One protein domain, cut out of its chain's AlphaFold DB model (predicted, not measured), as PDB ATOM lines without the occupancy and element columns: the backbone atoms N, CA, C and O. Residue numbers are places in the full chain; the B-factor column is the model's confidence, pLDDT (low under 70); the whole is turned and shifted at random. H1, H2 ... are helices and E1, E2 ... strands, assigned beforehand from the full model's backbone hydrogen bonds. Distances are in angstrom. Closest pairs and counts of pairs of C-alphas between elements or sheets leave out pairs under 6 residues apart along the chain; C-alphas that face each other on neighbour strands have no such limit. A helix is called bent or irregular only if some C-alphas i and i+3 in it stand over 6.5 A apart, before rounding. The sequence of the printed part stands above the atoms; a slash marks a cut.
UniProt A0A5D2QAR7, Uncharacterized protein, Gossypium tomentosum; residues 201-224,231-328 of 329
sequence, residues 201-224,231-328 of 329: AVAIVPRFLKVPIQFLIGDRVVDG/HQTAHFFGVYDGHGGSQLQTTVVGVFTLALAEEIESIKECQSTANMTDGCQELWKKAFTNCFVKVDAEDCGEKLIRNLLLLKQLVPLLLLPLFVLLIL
ATOM      1  N   ALA A 201     422.190 369.543 293.468       80.44
ATOM      2  CA  ALA A 201     423.247 369.895 294.405       80.44
ATOM      3  C   ALA A 201     424.136 371.016 293.866       80.44
ATOM      4  O   ALA A 201     424.323 371.188 292.663       80.44
ATOM      5  N   VAL A 202     424.712 371.792 294.782       82.19
ATOM      6  CA  VAL A 202     425.662 372.860 294.458       82.19
ATOM      7  C   VAL A 202     426.913 372.679 295.305       82.19
ATOM      8  O   VAL A 202     426.829 372.403 296.500       82.19
ATOM      9  N   ALA A 203     428.072 372.864 294.684       83.56
ATOM     10  CA  ALA A 203     429.377 372.839 295.315       83.56
ATOM     11  C   ALA A 203     430.076 374.176 295.120       83.56
ATOM     12  O   ALA A 203     430.173 374.678 294.001       83.56
ATOM     13  N   ILE A 204     430.590 374.741 296.207       85.38
ATOM     14  CA  ILE A 204     431.327 375.998 296.167       85.38
ATOM     15  C   ILE A 204     432.566 375.834 297.024       85.38
ATOM     16  O   ILE A 204     432.470 375.631 298.232       85.38
ATOM     17  N   VAL A 205     433.730 375.917 296.386       85.44
ATOM     18  CA  VAL A 205     435.027 375.783 297.046       85.44
ATOM     19  C   VAL A 205     435.864 377.020 296.709       85.44
ATOM     20  O   VAL A 205     436.556 377.077 295.685       85.44
ATOM     21  N   PRO A 206     435.776 378.077 297.536       86.94
ATOM     22  CA  PRO A 206     436.669 379.223 297.450       86.94
ATOM     23  C   PRO A 206     438.117 378.785 297.663       86.94
ATOM     24  O   PRO A 206     438.391 377.861 298.420       86.94
ATOM     25  N   ARG A 207     439.051 379.481 297.013       86.50
ATOM     26  CA  ARG A 207     440.498 379.173 297.030       86.50
ATOM     27  C   ARG A 207     440.820 377.681 296.808       86.50
ATOM     28  O   ARG A 207     441.768 377.166 297.385       86.50
ATOM     29  N   PHE A 208     440.030 377.020 295.962       86.38
ATOM     30  CA  PHE A 208     440.111 375.592 295.668       86.38
ATOM     31  C   PHE A 208     441.510 375.129 295.253       86.38
ATOM     32  O   PHE A 208     441.999 374.133 295.776       86.38
ATOM     33  N   LEU A 209     442.157 375.833 294.320       87.44
ATOM     34  CA  LEU A 209     443.417 375.368 293.743       87.44
ATOM     35  C   LEU A 209     444.320 376.523 293.321       87.44
ATOM     36  O   LEU A 209     443.844 377.569 292.889       87.44
ATOM     37  N   LYS A 210     445.636 376.311 293.380       87.44
ATOM     38  CA  LYS A 210     446.625 377.177 292.728       87.44
ATOM     39  C   LYS A 210     446.894 376.672 291.315       87.44
ATOM     40  O   LYS A 210     447.654 375.728 291.113       87.44
ATOM     41  N   VAL A 211     446.261 377.302 290.337       85.12
ATOM     42  CA  VAL A 211     446.348 376.923 288.925       85.12
ATOM     43  C   VAL A 211     447.598 377.551 288.301       85.12
ATOM     44  O   VAL A 211     447.799 378.757 288.454       85.12
ATOM     45  N   PRO A 212     448.453 376.788 287.595       84.69
ATOM     46  CA  PRO A 212     449.602 377.355 286.894       84.69
ATOM     47  C   PRO A 212     449.175 378.404 285.866       84.69
ATOM     48  O   PRO A 212     448.192 378.207 285.153       84.69
ATOM     49  N   ILE A 213     449.943 379.487 285.724       82.19
ATOM     50  CA  ILE A 213     449.582 380.591 284.819       82.19
ATOM     51  C   ILE A 213     449.382 380.131 283.360       82.19
ATOM     52  O   ILE A 213     448.551 380.682 282.641       82.19
ATOM     53  N   GLN A 214     450.058 379.055 282.941       81.50
ATOM     54  CA  GLN A 214     449.919 378.451 281.611       81.50
ATOM     55  C   GLN A 214     448.489 377.974 281.302       81.50
ATOM     56  O   GLN A 214     448.063 378.019 280.149       81.50
ATOM     57  N   PHE A 215     447.701 377.585 282.307       83.31
ATOM     58  CA  PHE A 215     446.280 377.267 282.116       83.31
ATOM     59  C   PHE A 215     445.433 378.509 281.793       83.31
ATOM     60  O   PHE A 215     444.305 378.374 281.332       83.31
ATOM     61  N   LEU A 216     445.950 379.722 282.001       81.38
ATOM     62  CA  LEU A 216     445.240 380.973 281.715       81.38
ATOM     63  C   LEU A 216     445.734 381.620 280.418       81.38
ATOM     64  O   LEU A 216     444.924 382.018 279.582       81.38
ATOM     65  N   ILE A 217     447.053 381.690 280.221       77.94
ATOM     66  CA  ILE A 217     447.662 382.408 279.086       77.94
ATOM     67  C   ILE A 217     448.271 381.487 278.017       77.94
ATOM     68  O   ILE A 217     448.609 381.954 276.930       77.94
ATOM     69  N   GLY A 218     448.368 380.179 278.279       77.06
ATOM     70  CA  GLY A 218     449.087 379.233 277.422       77.06
ATOM     71  C   GLY A 218     450.592 379.508 277.425       77.06
ATOM     72  O   GLY A 218     451.134 379.981 278.418       77.06
ATOM     73  N   ASP A 219     451.254 379.261 276.295       70.56
ATOM     74  CA  ASP A 219     452.681 379.570 276.075       70.56
ATOM     75  C   ASP A 219     452.928 381.049 275.698       70.56
ATOM     76  O   ASP A 219     453.942 381.431 275.117       70.56
ATOM     77  N   ARG A 220     451.952 381.928 275.955       70.38
ATOM     78  CA  ARG A 220     452.107 383.348 275.639       70.38
ATOM     79  C   ARG A 220     452.988 383.996 276.695       70.38
ATOM     80  O   ARG A 220     452.644 384.010 277.873       70.38
ATOM     81  N   VAL A 221     454.079 384.612 276.256       64.62
ATOM     82  CA  VAL A 221     454.858 385.526 277.094       64.62
ATOM     83  C   VAL A 221     454.050 386.814 277.250       64.62
ATOM     84  O   VAL A 221     453.783 387.506 276.270       64.62
ATOM     85  N   VAL A 222     453.612 387.113 278.472       62.06
ATOM     86  CA  VAL A 222     452.954 388.384 278.794       62.06
ATOM     87  C   VAL A 222     454.019 389.353 279.297       62.06
ATOM     88  O   VAL A 222     454.589 389.151 280.371       62.06
ATOM     89  N   ASP A 223     454.293 390.400 278.517       56.25
ATOM     90  CA  ASP A 223     455.203 391.477 278.913       56.25
ATOM     91  C   ASP A 223     454.717 392.130 280.218       56.25
ATOM     92  O   ASP A 223     453.556 392.519 280.341       56.25
ATOM     93  N   GLY A 224     455.612 392.249 281.204       57.66
ATOM     94  CA  GLY A 224     455.319 392.875 282.499       57.66
ATOM     95  C   GLY A 224     454.843 391.929 283.607       57.66
ATOM     96  O   GLY A 224     454.671 392.385 284.735       57.66
ATOM     97  N   HIS A 231     451.565 380.897 289.635       82.88
ATOM     98  CA  HIS A 231     450.238 380.353 289.921       82.88
ATOM     99  C   HIS A 231     449.212 381.448 290.207       82.88
ATOM    100  O   HIS A 231     449.538 382.464 290.812       82.88
ATOM    101  N   GLN A 232     447.958 381.180 289.849       83.88
ATOM    102  CA  GLN A 232     446.784 381.965 290.212       83.88
ATOM    103  C   GLN A 232     445.890 381.145 291.146       83.88
ATOM    104  O   GLN A 232     445.644 379.962 290.906       83.88
ATOM    105  N   THR A 233     445.361 381.768 292.197       85.38
ATOM    106  CA  THR A 233     444.334 381.137 293.034       85.38
ATOM    107  C   THR A 233     443.020 381.047 292.258       85.38
ATOM    108  O   THR A 233     442.474 382.064 291.839       85.38
ATOM    109  N   ALA A 234     442.510 379.833 292.088       85.56
ATOM    110  CA  ALA A 234     441.238 379.526 291.458       85.56
ATOM    111  C   ALA A 234     440.168 379.186 292.501       85.56
ATOM    112  O   ALA A 234     440.446 378.782 293.636       85.56
ATOM    113  N   HIS A 235     438.918 379.349 292.097       85.62
ATOM    114  CA  HIS A 235     437.734 379.027 292.881       85.62
ATOM    115  C   HIS A 235     436.888 378.041 292.081       85.62
ATOM    116  O   HIS A 235     436.793 378.172 290.858       85.62
ATOM    117  N   PHE A 236     436.295 377.065 292.761       85.94
ATOM    118  CA  PHE A 236     435.462 376.055 292.124       85.94
ATOM    119  C   PHE A 236     433.989 376.298 292.433       85.94
ATOM    120  O   PHE A 236     433.614 376.486 293.593       85.94
ATOM    121  N   PHE A 237     433.170 376.259 291.385       85.94
ATOM    122  CA  PHE A 237     431.720 376.327 291.469       85.94
ATOM    123  C   PHE A 237     431.143 375.214 290.596       85.94
ATOM    124  O   PHE A 237     431.340 375.212 289.380       85.94
ATOM    125  N   GLY A 238     430.452 374.268 291.223       83.75
ATOM    126  CA  GLY A 238     429.795 373.149 290.563       83.75
ATOM    127  C   GLY A 238     428.297 373.182 290.821       83.75
ATOM    128  O   GLY A 238     427.872 373.376 291.957       83.75
ATOM    129  N   VAL A 239     427.496 372.980 289.783       82.31
ATOM    130  CA  VAL A 239     426.055 372.723 289.896       82.31
ATOM    131  C   VAL A 239     425.801 371.345 289.314       82.31
ATOM    132  O   VAL A 239     426.312 371.052 288.236       82.31
ATOM    133  N   TYR A 240     425.058 370.519 290.037       78.75
ATOM    134  CA  TYR A 240     424.801 369.123 289.715       78.75
ATOM    135  C   TYR A 240     423.291 368.919 289.671       78.75
ATOM    136  O   TYR A 240     422.640 368.964 290.714       78.75
ATOM    137  N   ASP A 241     422.751 368.708 288.476       80.50
ATOM    138  CA  ASP A 241     421.374 368.253 288.288       80.50
ATOM    139  C   ASP A 241     421.335 366.742 288.554       80.50
ATOM    140  O   ASP A 241     421.936 365.935 287.833       80.50
ATOM    141  N   GLY A 242     420.758 366.360 289.691       76.56
ATOM    142  CA  GLY A 242     420.678 364.963 290.089       76.56
ATOM    143  C   GLY A 242     419.469 364.281 289.468       76.56
ATOM    144  O   GLY A 242     418.413 364.877 289.314       76.56
ATOM    145  N   HIS A 243     419.605 362.986 289.184       74.25
ATOM    146  CA  HIS A 243     418.483 362.162 288.751       74.25
ATOM    147  C   HIS A 243     418.433 360.820 289.496       74.25
ATOM    148  O   HIS A 243     419.442 360.123 289.669       74.25
ATOM    149  N   GLY A 244     417.233 360.382 289.877       75.88
ATOM    150  CA  GLY A 244     417.016 359.035 290.415       75.88
ATOM    151  C   GLY A 244     417.500 358.859 291.858       75.88
ATOM    152  O   GLY A 244     418.023 357.789 292.198       75.88
ATOM    153  N   GLY A 245     417.328 359.890 292.684       70.50
ATOM    154  CA  GLY A 245     417.567 359.906 294.127       70.50
ATOM    155  C   GLY A 245     418.764 360.756 294.572       70.50
ATOM    156  O   GLY A 245     419.782 360.844 293.887       70.50
ATOM    157  N   SER A 246     418.671 361.319 295.782       64.50
ATOM    158  CA  SER A 246     419.618 362.305 296.338       64.50
ATOM    159  C   SER A 246     420.912 361.749 296.951       64.50
ATOM    160  O   SER A 246     421.785 362.493 297.395       64.50
ATOM    161  N   GLN A 247     421.064 360.424 296.987       62.03
ATOM    162  CA  GLN A 247     422.055 359.751 297.838       62.03
ATOM    163  C   GLN A 247     423.518 359.917 297.387       62.03
ATOM    164  O   GLN A 247     424.419 359.652 298.177       62.03
ATOM    165  N   LEU A 248     423.779 360.349 296.148       59.75
ATOM    166  CA  LEU A 248     425.132 360.346 295.564       59.75
ATOM    167  C   LEU A 248     425.796 361.729 295.478       59.75
ATOM    168  O   LEU A 248     426.980 361.820 295.174       59.75
ATOM    169  N   GLN A 249     425.080 362.814 295.757       62.28
ATOM    170  CA  GLN A 249     425.534 364.155 295.368       62.28
ATOM    171  C   GLN A 249     426.718 364.675 296.187       62.28
ATOM    172  O   GLN A 249     427.695 365.159 295.620       62.28
ATOM    173  N   THR A 250     426.672 364.542 297.515       61.31
ATOM    174  CA  THR A 250     427.742 365.046 298.393       61.31
ATOM    175  C   THR A 250     429.068 364.319 298.153       61.31
ATOM    176  O   THR A 250     430.127 364.942 298.158       61.31
ATOM    177  N   THR A 251     429.013 363.011 297.893       67.62
ATOM    178  CA  THR A 251     430.201 362.192 297.612       67.62
ATOM    179  C   THR A 251     430.812 362.551 296.260       67.62
ATOM    180  O   THR A 251     432.023 362.742 296.169       67.62
ATOM    181  N   VAL A 252     429.982 362.738 295.229       69.06
ATOM    182  CA  VAL A 252     430.422 363.102 293.872       69.06
ATOM    183  C   VAL A 252     431.196 364.417 293.855       69.06
ATOM    184  O   VAL A 252     432.217 364.516 293.179       69.06
ATOM    185  N   VAL A 253     430.747 365.423 294.607       72.75
ATOM    186  CA  VAL A 253     431.443 366.715 294.703       72.75
ATOM    187  C   VAL A 253     432.862 366.546 295.251       72.75
ATOM    188  O   VAL A 253     433.813 367.101 294.695       72.75
ATOM    189  N   GLY A 254     433.007 365.787 296.340       77.50
ATOM    190  CA  GLY A 254     434.303 365.539 296.972       77.50
ATOM    191  C   GLY A 254     435.252 364.782 296.046       77.50
ATOM    192  O   GLY A 254     436.377 365.226 295.825       77.50
ATOM    193  N   VAL A 255     434.765 363.699 295.437       81.19
ATOM    194  CA  VAL A 255     435.542 362.885 294.491       81.19
ATOM    195  C   VAL A 255     435.956 363.707 293.266       81.19
ATOM    196  O   VAL A 255     437.118 363.694 292.871       81.19
ATOM    197  N   PHE A 256     435.043 364.505 292.707       84.19
ATOM    198  CA  PHE A 256     435.332 365.350 291.547       84.19
ATOM    199  C   PHE A 256     436.378 366.426 291.843       84.19
ATOM    200  O   PHE A 256     437.324 366.606 291.081       84.19
ATOM    201  N   THR A 257     436.216 367.163 292.942       85.00
ATOM    202  CA  THR A 257     437.160 368.230 293.302       85.00
ATOM    203  C   THR A 257     438.550 367.674 293.612       85.00
ATOM    204  O   THR A 257     439.540 368.274 293.194       85.00
ATOM    205  N   LEU A 258     438.641 366.504 294.249       88.88
ATOM    206  CA  LEU A 258     439.910 365.808 294.462       88.88
ATOM    207  C   LEU A 258     440.555 365.392 293.132       88.88
ATOM    208  O   LEU A 258     441.686 365.787 292.850       88.88
ATOM    209  N   ALA A 259     439.815 364.678 292.280       89.50
ATOM    210  CA  ALA A 259     440.314 364.211 290.989       89.50
ATOM    211  C   ALA A 259     440.767 365.373 290.086       89.50
ATOM    212  O   ALA A 259     441.797 365.281 289.420       89.50
ATOM    213  N   LEU A 260     440.045 366.500 290.090       89.25
ATOM    214  CA  LEU A 260     440.422 367.679 289.310       89.25
ATOM    215  C   LEU A 260     441.728 368.305 289.811       89.25
ATOM    216  O   LEU A 260     442.555 368.726 288.997       89.25
ATOM    217  N   ALA A 261     441.915 368.381 291.131       90.69
ATOM    218  CA  ALA A 261     443.146 368.900 291.719       90.69
ATOM    219  C   ALA A 261     444.351 368.027 291.332       90.69
ATOM    220  O   ALA A 261     445.363 368.561 290.869       90.69
ATOM    221  N   GLU A 262     444.206 366.702 291.424       92.25
ATOM    222  CA  GLU A 262     445.238 365.746 291.012       92.25
ATOM    223  C   GLU A 262     445.605 365.875 289.530       92.25
ATOM    224  O   GLU A 262     446.783 365.845 289.180       92.25
ATOM    225  N   GLU A 263     444.622 366.028 288.637       90.38
ATOM    226  CA  GLU A 263     444.893 366.149 287.200       90.38
ATOM    227  C   GLU A 263     445.662 367.428 286.858       90.38
ATOM    228  O   GLU A 263     446.577 367.411 286.030       90.38
ATOM    229  N   ILE A 264     445.329 368.544 287.506       88.62
ATOM    230  CA  ILE A 264     446.036 369.811 287.288       88.62
ATOM    231  C   ILE A 264     447.467 369.733 287.839       88.62
ATOM    232  O   ILE A 264     448.397 370.236 287.201       88.62
ATOM    233  N   GLU A 265     447.669 369.071 288.981       89.50
ATOM    234  CA  GLU A 265     449.003 368.829 289.538       89.50
ATOM    235  C   GLU A 265     449.831 367.878 288.662       89.50
ATOM    236  O   GLU A 265     450.983 368.180 288.343       89.50
ATOM    237  N   SER A 266     449.223 366.807 288.148       87.19
ATOM    238  CA  SER A 266     449.876 365.875 287.225       87.19
ATOM    239  C   SER A 266     450.335 366.567 285.936       87.19
ATOM    240  O   SER A 266     451.464 366.371 285.479       87.19
ATOM    241  N   ILE A 267     449.504 367.445 285.362       83.94
ATOM    242  CA  ILE A 267     449.871 368.219 284.167       83.94
ATOM    243  C   ILE A 267     451.049 369.159 284.458       83.94
ATOM    244  O   ILE A 267     451.969 369.253 283.640       83.94
ATOM    245  N   LYS A 268     451.051 369.819 285.623       81.50
ATOM    246  CA  LYS A 268     452.155 370.679 286.076       81.50
ATOM    247  C   LYS A 268     453.468 369.896 286.186       81.50
ATOM    248  O   LYS A 268     454.507 370.382 285.739       81.50
ATOM    249  N   GLU A 269     453.441 368.693 286.752       79.69
ATOM    250  CA  GLU A 269     454.630 367.839 286.863       79.69
ATOM    251  C   GLU A 269     455.130 367.372 285.490       79.69
ATOM    252  O   GLU A 269     456.326 367.466 285.199       79.69
ATOM    253  N   CYS A 270     454.224 366.966 284.597       70.00
ATOM    254  CA  CYS A 270     454.576 366.534 283.242       70.00
ATOM    255  C   CYS A 270     455.250 367.653 282.426       70.00
ATOM    256  O   CYS A 270     456.211 367.395 281.697       70.00
ATOM    257  N   GLN A 271     454.811 368.905 282.581       66.00
ATOM    258  CA  GLN A 271     455.400 370.061 281.889       66.00
ATOM    259  C   GLN A 271     456.844 370.356 282.305       66.00
ATOM    260  O   GLN A 271     457.625 370.853 281.500       66.00
ATOM    261  N   SER A 272     457.238 370.009 283.534       59.59
ATOM    262  CA  SER A 272     458.629 370.181 283.975       59.59
ATOM    263  C   SER A 272     459.619 369.267 283.233       59.59
ATOM    264  O   SER A 272     460.824 369.516 283.255       59.59
ATOM    265  N   THR A 273     459.115 368.231 282.549       56.25
ATOM    266  CA  THR A 273     459.919 367.215 281.848       56.25
ATOM    267  C   THR A 273     459.779 367.249 280.323       56.25
ATOM    268  O   THR A 273     460.670 366.763 279.626       56.25
ATOM    269  N   ALA A 274     458.710 367.850 279.785       53.16
ATOM    270  CA  ALA A 274     458.455 367.943 278.350       53.16
ATOM    271  C   ALA A 274     457.870 369.310 277.962       53.16
ATOM    272  O   ALA A 274     456.919 369.788 278.579       53.16
ATOM    273  N   ASN A 275     458.387 369.905 276.880       55.06
ATOM    274  CA  ASN A 275     457.835 371.125 276.287       55.06
ATOM    275  C   ASN A 275     456.475 370.808 275.644       55.06
ATOM    276  O   ASN A 275     456.402 370.449 274.468       55.06
ATOM    277  N   MET A 276     455.397 370.902 276.420       56.91
ATOM    278  CA  MET A 276     454.040 370.803 275.886       56.91
ATOM    279  C   MET A 276     453.700 372.085 275.124       56.91
ATOM    280  O   MET A 276     453.617 373.163 275.704       56.91
ATOM    281  N   THR A 277     453.463 371.940 273.821       61.41
ATOM    282  CA  THR A 277     452.977 372.990 272.909       61.41
ATOM    283  C   THR A 277     451.466 373.223 273.015       61.41
ATOM    284  O   THR A 277     450.877 373.892 272.166       61.41
ATOM    285  N   ASP A 278     450.812 372.619 274.007       70.06
ATOM    286  CA  ASP A 278     449.360 372.609 274.111       70.06
ATOM    287  C   ASP A 278     448.850 373.975 274.582       70.06
ATOM    288  O   ASP A 278     449.334 374.560 275.556       70.06
ATOM    289  N   GLY A 279     447.847 374.500 273.877       81.50
ATOM    290  CA  GLY A 279     447.167 375.725 274.284       81.50
ATOM    291  C   GLY A 279     446.439 375.546 275.619       81.50
ATOM    292  O   GLY A 279     446.027 374.441 275.968       81.50
ATOM    293  N   CYS A 280     446.210 376.647 276.342       83.75
ATOM    294  CA  CYS A 280     445.516 376.629 277.637       83.75
ATOM    295  C   CYS A 280     444.164 375.896 277.600       83.75
ATOM    296  O   CYS A 280     443.815 375.183 278.536       83.75
ATOM    297  N   GLN A 281     443.430 376.010 276.491       82.44
ATOM    298  CA  GLN A 281     442.174 375.296 276.275       82.44
ATOM    299  C   GLN A 281     442.352 373.771 276.271       82.44
ATOM    300  O   GLN A 281     441.547 373.068 276.878       82.44
ATOM    301  N   GLU A 282     443.387 373.251 275.607       84.44
ATOM    302  CA  GLU A 282     443.636 371.806 275.573       84.44
ATOM    303  C   GLU A 282     444.114 371.297 276.939       84.44
ATOM    304  O   GLU A 282     443.716 370.206 277.340       84.44
ATOM    305  N   LEU A 283     444.854 372.112 277.704       85.50
ATOM    306  CA  LEU A 283     445.210 371.788 279.092       85.50
ATOM    307  C   LEU A 283     443.967 371.638 279.978       85.50
ATOM    308  O   LEU A 283     443.817 370.619 280.654       85.50
ATOM    309  N   TRP A 284     443.041 372.604 279.936       86.06
ATOM    310  CA  TRP A 284     441.780 372.516 280.680       86.06
ATOM    311  C   TRP A 284     440.941 371.325 280.248       86.06
ATOM    312  O   TRP A 284     440.470 370.553 281.080       86.06
ATOM    313  N   LYS A 285     440.772 371.147 278.939       84.88
ATOM    314  CA  LYS A 285     439.998 370.041 278.381       84.88
ATOM    315  C   LYS A 285     440.570 368.690 278.800       84.88
ATOM    316  O   LYS A 285     439.796 367.811 279.171       84.88
ATOM    317  N   LYS A 286     441.895 368.529 278.776       87.62
ATOM    318  CA  LYS A 286     442.577 367.315 279.238       87.62
ATOM    319  C   LYS A 286     442.333 367.079 280.728       87.62
ATOM    320  O   LYS A 286     441.873 365.996 281.079       87.62
ATOM    321  N   ALA A 287     442.556 368.093 281.567       88.62
ATOM    322  CA  ALA A 287     442.347 367.997 283.013       88.62
ATOM    323  C   ALA A 287     440.909 367.583 283.356       88.62
ATOM    324  O   ALA A 287     440.695 366.619 284.085       88.62
ATOM    325  N   PHE A 288     439.915 368.254 282.765       86.62
ATOM    326  CA  PHE A 288     438.511 367.918 282.987       86.62
ATOM    327  C   PHE A 288     438.160 366.529 282.473       86.62
ATOM    328  O   PHE A 288     437.536 365.761 283.196       86.62
ATOM    329  N   THR A 289     438.569 366.184 281.250       84.62
ATOM    330  CA  THR A 289     438.255 364.872 280.665       84.62
ATOM    331  C   THR A 289     438.794 363.746 281.540       84.62
ATOM    332  O   THR A 289     438.057 362.816 281.854       84.62
ATOM    333  N   ASN A 290     440.046 363.850 281.982       87.94
ATOM    334  CA  ASN A 290     440.652 362.842 282.842       87.94
ATOM    335  C   ASN A 290     439.994 362.787 284.225       87.94
ATOM    336  O   ASN A 290     439.718 361.699 284.718       87.94
ATOM    337  N   CYS A 291     439.693 363.945 284.820       87.88
ATOM    338  CA  CYS A 291     438.974 364.031 286.088       87.88
ATOM    339  C   CYS A 291     437.637 363.287 286.007       87.88
ATOM    340  O   CYS A 291     437.319 362.490 286.881       87.88
ATOM    341  N   PHE A 292     436.867 363.505 284.940       81.56
ATOM    342  CA  PHE A 292     435.604 362.803 284.744       81.56
ATOM    343  C   PHE A 292     435.782 361.297 284.575       81.56
ATOM    344  O   PHE A 292     435.023 360.539 285.165       81.56
ATOM    345  N   VAL A 293     436.788 360.861 283.814       84.62
ATOM    346  CA  VAL A 293     437.097 359.430 283.653       84.62
ATOM    347  C   VAL A 293     437.478 358.790 284.992       84.62
ATOM    348  O   VAL A 293     437.049 357.674 285.268       84.62
ATOM    349  N   LYS A 294     438.243 359.488 285.840       84.50
ATOM    350  CA  LYS A 294     438.581 359.019 287.192       84.50
ATOM    351  C   LYS A 294     437.340 358.873 288.071       84.50
ATOM    352  O   LYS A 294     437.125 357.811 288.638       84.50
ATOM    353  N   VAL A 295     436.508 359.912 288.131       80.69
ATOM    354  CA  VAL A 295     435.273 359.916 288.935       80.69
ATOM    355  C   VAL A 295     434.311 358.815 288.476       80.69
ATOM    356  O   VAL A 295     433.635 358.204 289.299       80.69
ATOM    357  N   ASP A 296     434.261 358.549 287.169       75.50
ATOM    358  CA  ASP A 296     433.448 357.477 286.593       75.50
ATOM    359  C   ASP A 296     433.967 356.076 286.956       75.50
ATOM    360  O   ASP A 296     433.186 355.168 287.235       75.50
ATOM    361  N   ALA A 297     435.292 355.907 286.998       78.81
ATOM    362  CA  ALA A 297     435.937 354.650 287.370       78.81
ATOM    363  C   ALA A 297     435.837 354.335 288.873       78.81
ATOM    364  O   ALA A 297     435.844 353.163 289.251       78.81
ATOM    365  N   GLU A 298     435.735 355.351 289.731       69.06
ATOM    366  CA  GLU A 298     435.579 355.208 291.183       69.06
ATOM    367  C   GLU A 298     434.148 354.812 291.592       69.06
ATOM    368  O   GLU A 298     433.581 355.424 292.485       69.06
ATOM    369  N   ASP A 299     433.541 353.823 290.922       55.38
ATOM    370  CA  ASP A 299     432.270 353.127 291.242       55.38
ATOM    371  C   ASP A 299     431.088 354.008 291.739       55.38
ATOM    372  O   ASP A 299     430.091 353.530 292.279       55.38
ATOM    373  N   CYS A 300     431.157 355.321 291.508       55.09
ATOM    374  CA  CYS A 300     430.123 356.324 291.758       55.09
ATOM    375  C   CYS A 300     429.193 356.461 290.534       55.09
ATOM    376  O   CYS A 300     428.376 357.383 290.454       55.09
ATOM    377  N   GLY A 301     429.350 355.565 289.550       49.06
ATOM    378  CA  GLY A 301     429.260 355.903 288.133       49.06
ATOM    379  C   GLY A 301     428.047 355.401 287.355       49.06
ATOM    380  O   GLY A 301     427.864 355.848 286.232       49.06
ATOM    381  N   GLU A 302     427.132 354.580 287.885       46.75
ATOM    382  CA  GLU A 302     425.952 354.218 287.064       46.75
ATOM    383  C   GLU A 302     425.025 355.419 286.768       46.75
ATOM    384  O   GLU A 302     424.203 355.365 285.850       46.75
ATOM    385  N   LYS A 303     425.168 356.537 287.501       49.62
ATOM    386  CA  LYS A 303     424.325 357.738 287.353       49.62
ATOM    387  C   LYS A 303     425.055 359.004 286.889       49.62
ATOM    388  O   LYS A 303     424.373 359.925 286.464       49.62
ATOM    389  N   LEU A 304     426.391 359.066 286.891       50.12
ATOM    390  CA  LEU A 304     427.108 360.267 286.421       50.12
ATOM    391  C   LEU A 304     427.240 360.347 284.892       50.12
ATOM    392  O   LEU A 304     427.318 361.436 284.319       50.12
ATOM    393  N   ILE A 305     427.248 359.189 284.226       46.41
ATOM    394  CA  ILE A 305     427.624 359.030 282.811       46.41
ATOM    395  C   ILE A 305     426.676 359.761 281.848       46.41
ATOM    396  O   ILE A 305     427.081 360.138 280.746       46.41
ATOM    397  N   ARG A 306     425.417 360.005 282.232       45.72
ATOM    398  CA  ARG A 306     424.425 360.609 281.322       45.72
ATOM    399  C   ARG A 306     424.589 362.128 281.162       45.72
ATOM    400  O   ARG A 306     424.318 362.635 280.075       45.72
ATOM    401  N   ASN A 307     425.165 362.804 282.156       45.09
ATOM    402  CA  ASN A 307     425.310 364.267 282.194       45.09
ATOM    403  C   ASN A 307     426.617 364.767 281.539       45.09
ATOM    404  O   ASN A 307     426.735 365.902 281.073       45.09
ATOM    405  N   LEU A 308     427.599 363.875 281.363       45.00
ATOM    406  CA  LEU A 308     428.861 364.180 280.673       45.00
ATOM    407  C   LEU A 308     428.695 364.515 279.181       45.00
ATOM    408  O   LEU A 308     429.564 365.162 278.586       45.00
ATOM    409  N   LEU A 309     427.598 364.076 278.553       37.50
ATOM    410  CA  LEU A 309     427.363 364.307 277.127       37.50
ATOM    411  C   LEU A 309     427.131 365.800 276.816       37.50
ATOM    412  O   LEU A 309     427.461 366.245 275.715       37.50
ATOM    413  N   LEU A 310     426.652 366.585 277.789       42.16
ATOM    414  CA  LEU A 310     426.407 368.025 277.638       42.16
ATOM    415  C   LEU A 310     427.664 368.881 277.856       42.16
ATOM    416  O   LEU A 310     427.796 369.954 277.263       42.16
ATOM    417  N   LEU A 311     428.648 368.380 278.603       43.19
ATOM    418  CA  LEU A 311     429.874 369.122 278.911       43.19
ATOM    419  C   LEU A 311     430.771 369.356 277.690       43.19
ATOM    420  O   LEU A 311     431.509 370.340 277.636       43.19
ATOM    421  N   LYS A 312     430.642 368.516 276.655       38.62
ATOM    422  CA  LYS A 312     431.318 368.711 275.362       38.62
ATOM    423  C   LYS A 312     430.900 370.006 274.649       38.62
ATOM    424  O   LYS A 312     431.659 370.482 273.811       38.62
ATOM    425  N   GLN A 313     429.740 370.581 274.983       37.84
ATOM    426  CA  GLN A 313     429.189 371.775 274.327       37.84
ATOM    427  C   GLN A 313     429.487 373.088 275.082       37.84
ATOM    428  O   GLN A 313     429.354 374.162 274.497       37.84
ATOM    429  N   LEU A 314     429.907 373.029 276.355       40.22
ATOM    430  CA  LEU A 314     430.041 374.202 277.246       40.22
ATOM    431  C   LEU A 314     431.484 374.660 277.515       40.22
ATOM    432  O   LEU A 314     431.687 375.772 278.004       40.22
ATOM    433  N   VAL A 315     432.495 373.880 277.108       42.34
ATOM    434  CA  VAL A 315     433.920 374.274 277.170       42.34
ATOM    435  C   VAL A 315     434.219 375.672 276.578       42.34
ATOM    436  O   VAL A 315     435.090 376.349 277.126       42.34
ATOM    437  N   PRO A 316     433.518 376.187 275.542       41.31
ATOM    438  CA  PRO A 316     433.807 377.521 275.008       41.31
ATOM    439  C   PRO A 316     433.467 378.697 275.943       41.31
ATOM    440  O   PRO A 316     433.948 379.801 275.701       41.31
ATOM    441  N   LEU A 317     432.643 378.501 276.984       39.50
ATOM    442  CA  LEU A 317     432.179 379.581 277.878       39.50
ATOM    443  C   LEU A 317     432.994 379.708 279.180       39.50
ATOM    444  O   LEU A 317     432.805 380.661 279.931       39.50
ATOM    445  N   LEU A 318     433.936 378.794 279.424       48.06
ATOM    446  CA  LEU A 318     434.735 378.695 280.656       48.06
ATOM    447  C   LEU A 318     435.975 379.611 280.706       48.06
ATOM    448  O   LEU A 318     436.757 379.545 281.649       48.06
ATOM    449  N   LEU A 319     436.178 380.474 279.708       45.03
ATOM    450  CA  LEU A 319     437.385 381.302 279.574       45.03
ATOM    451  C   LEU A 319     437.175 382.762 280.008       45.03
ATOM    452  O   LEU A 319     437.674 383.687 279.367       45.03
ATOM    453  N   LEU A 320     436.471 382.989 281.121       43.78
ATOM    454  CA  LEU A 320     436.732 384.190 281.918       43.78
ATOM    455  C   LEU A 320     437.846 383.840 282.916       43.78
ATOM    456  O   LEU A 320     437.702 382.858 283.641       43.78
ATOM    457  N   PRO A 321     438.952 384.607 282.973       42.72
ATOM    458  CA  PRO A 321     440.241 384.188 283.549       42.72
ATOM    459  C   PRO A 321     440.268 383.895 285.065       42.72
ATOM    460  O   PRO A 321     441.345 383.709 285.620       42.72
ATOM    461  N   LEU A 322     439.120 383.850 285.742       47.72
ATOM    462  CA  LEU A 322     439.002 383.743 287.199       47.72
ATOM    463  C   LEU A 322     437.907 382.776 287.685       47.72
ATOM    464  O   LEU A 322     437.789 382.569 288.891       47.72
ATOM    465  N   PHE A 323     437.118 382.166 286.791       42.16
ATOM    466  CA  PHE A 323     435.977 381.339 287.195       42.16
ATOM    467  C   PHE A 323     435.947 380.011 286.451       42.16
ATOM    468  O   PHE A 323     435.654 379.955 285.260       42.16
ATOM    469  N   VAL A 324     436.181 378.929 287.188       50.44
ATOM    470  CA  VAL A 324     435.811 377.588 286.744       50.44
ATOM    471  C   VAL A 324     434.367 377.361 287.186       50.44
ATOM    472  O   VAL A 324     434.112 377.002 288.336       50.44
ATOM    473  N   LEU A 325     433.420 377.647 286.291       41.97
ATOM    474  CA  LEU A 325     431.998 377.376 286.500       41.97
ATOM    475  C   LEU A 325     431.606 376.101 285.753       41.97
ATOM    476  O   LEU A 325     431.452 376.110 284.532       41.97
ATOM    477  N   LEU A 326     431.431 375.012 286.490       51.16
ATOM    478  CA  LEU A 326     430.993 373.742 285.936       51.16
ATOM    479  C   LEU A 326     429.484 373.588 286.140       51.16
ATOM    480  O   LEU A 326     429.009 373.504 287.270       51.16
ATOM    481  N   ILE A 327     428.733 373.539 285.041       41.19
ATOM    482  CA  ILE A 327     427.318 373.161 285.054       41.19
ATOM    483  C   ILE A 327     427.249 371.712 284.574       41.19
ATOM    484  O   ILE A 327     427.521 371.436 283.403       41.19
ATOM    485  N   LEU A 328     426.938 370.791 285.483       41.47
ATOM    486  CA  LEU A 328     426.590 369.408 285.175       41.47
ATOM    487  C   LEU A 328     425.063 369.338 285.096       41.47
ATOM    488  O   LEU A 328     424.392 369.380 286.125       41.47
TER     489      LEU A 328
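Overview. This is residues 201 to 224 and 231 to 328 of the 329 residues of an uncharacterized protein of Gossypium tomentosum (UniProt A0A5D2QAR7). A narrow sheet of three strands has the long helix H2 running along one face; H3 crosses H2, and H4 packs loosely at the E3 edge. Residues 269 to 274, of which 269 to 271 belong to H2, stick out. The 122 printed residues include, in order, E1, H1, E2, H2, H3, H4 and E3. The sheet, E1 E2 E3, is mixed, as is the class, helices and strands; the whole is compact, with a radius of gyration of the C-alphas of 14.9 A and spans of 51 by 25 by 25 A.

Along the chain. E1, residues 201 to 212, starts at C-alpha (423.247, 369.895, 294.405), bends by 64 degrees at residue 206 and spans 28.4 A. H1 is 214 to 217; E2, 231 to 240, spans 27.8 A. H2, 246 to 271, spans 39.4 A, with a kink of 27 degrees near residue 253. H3, 280 to 297, spans 25.9 A; H4 is 308 to 317. H2 and H4 are irregular: C-alphas 247 and 250 are 7.8 A apart, 313 and 316 7.4 A. E3, 324 to 328, ends at C-alpha (426.590, 369.408, 285.175).

Arrangement. E1 and E2 are antiparallel, with N 203 and O 238 at 2.8 A; E2 and E3 are parallel, with N 328 and O 239 at 2.8 A. E2, H2 H3 H4, E3 form a strand-helix-strand unit, parallel neighbour strands with helices between. H2 lies over E1 and E2 at a height over the sheet of 9.1 A, making two layers, helix on one face; the closest C-alphas of E1 and H2 are Ala 201 and Gln 249, 6.3 A. H2 and H3 touch, C-alphas Leu 260 and Cys 291 closest at 5.1 A, at a steep tilt of 46 degrees, opposite ways. H3 touches H1 with residues 280 to 284 alone, C-alphas Phe 215 and Cys 280 closest at 4.6 A. H4 only grazes the sheet; its closest C-alpha to E3 is Leu 311, 7.1 A from Leu 328. Every O i to N i+4 pair is within hydrogen-bond range in H3, 19 of 22 in H2 and 0 of 6 in H4, where 4 of 7 O i to N i+3 pairs are; H1 is too short for such a pair.

Size, cuts and confidence. The C-alphas farthest apart, Gly 224 and Gly 244, are 51.7 A apart. Residues 225 to 230 are not printed, with 15.4 A between C-alphas 224 and 231. Of the links printed whole, none is long. Mean pLDDT of the printed part is 70.2; residues 221 to 224, 246 to 252, 271 to 277 and 298 to 328 are under 70.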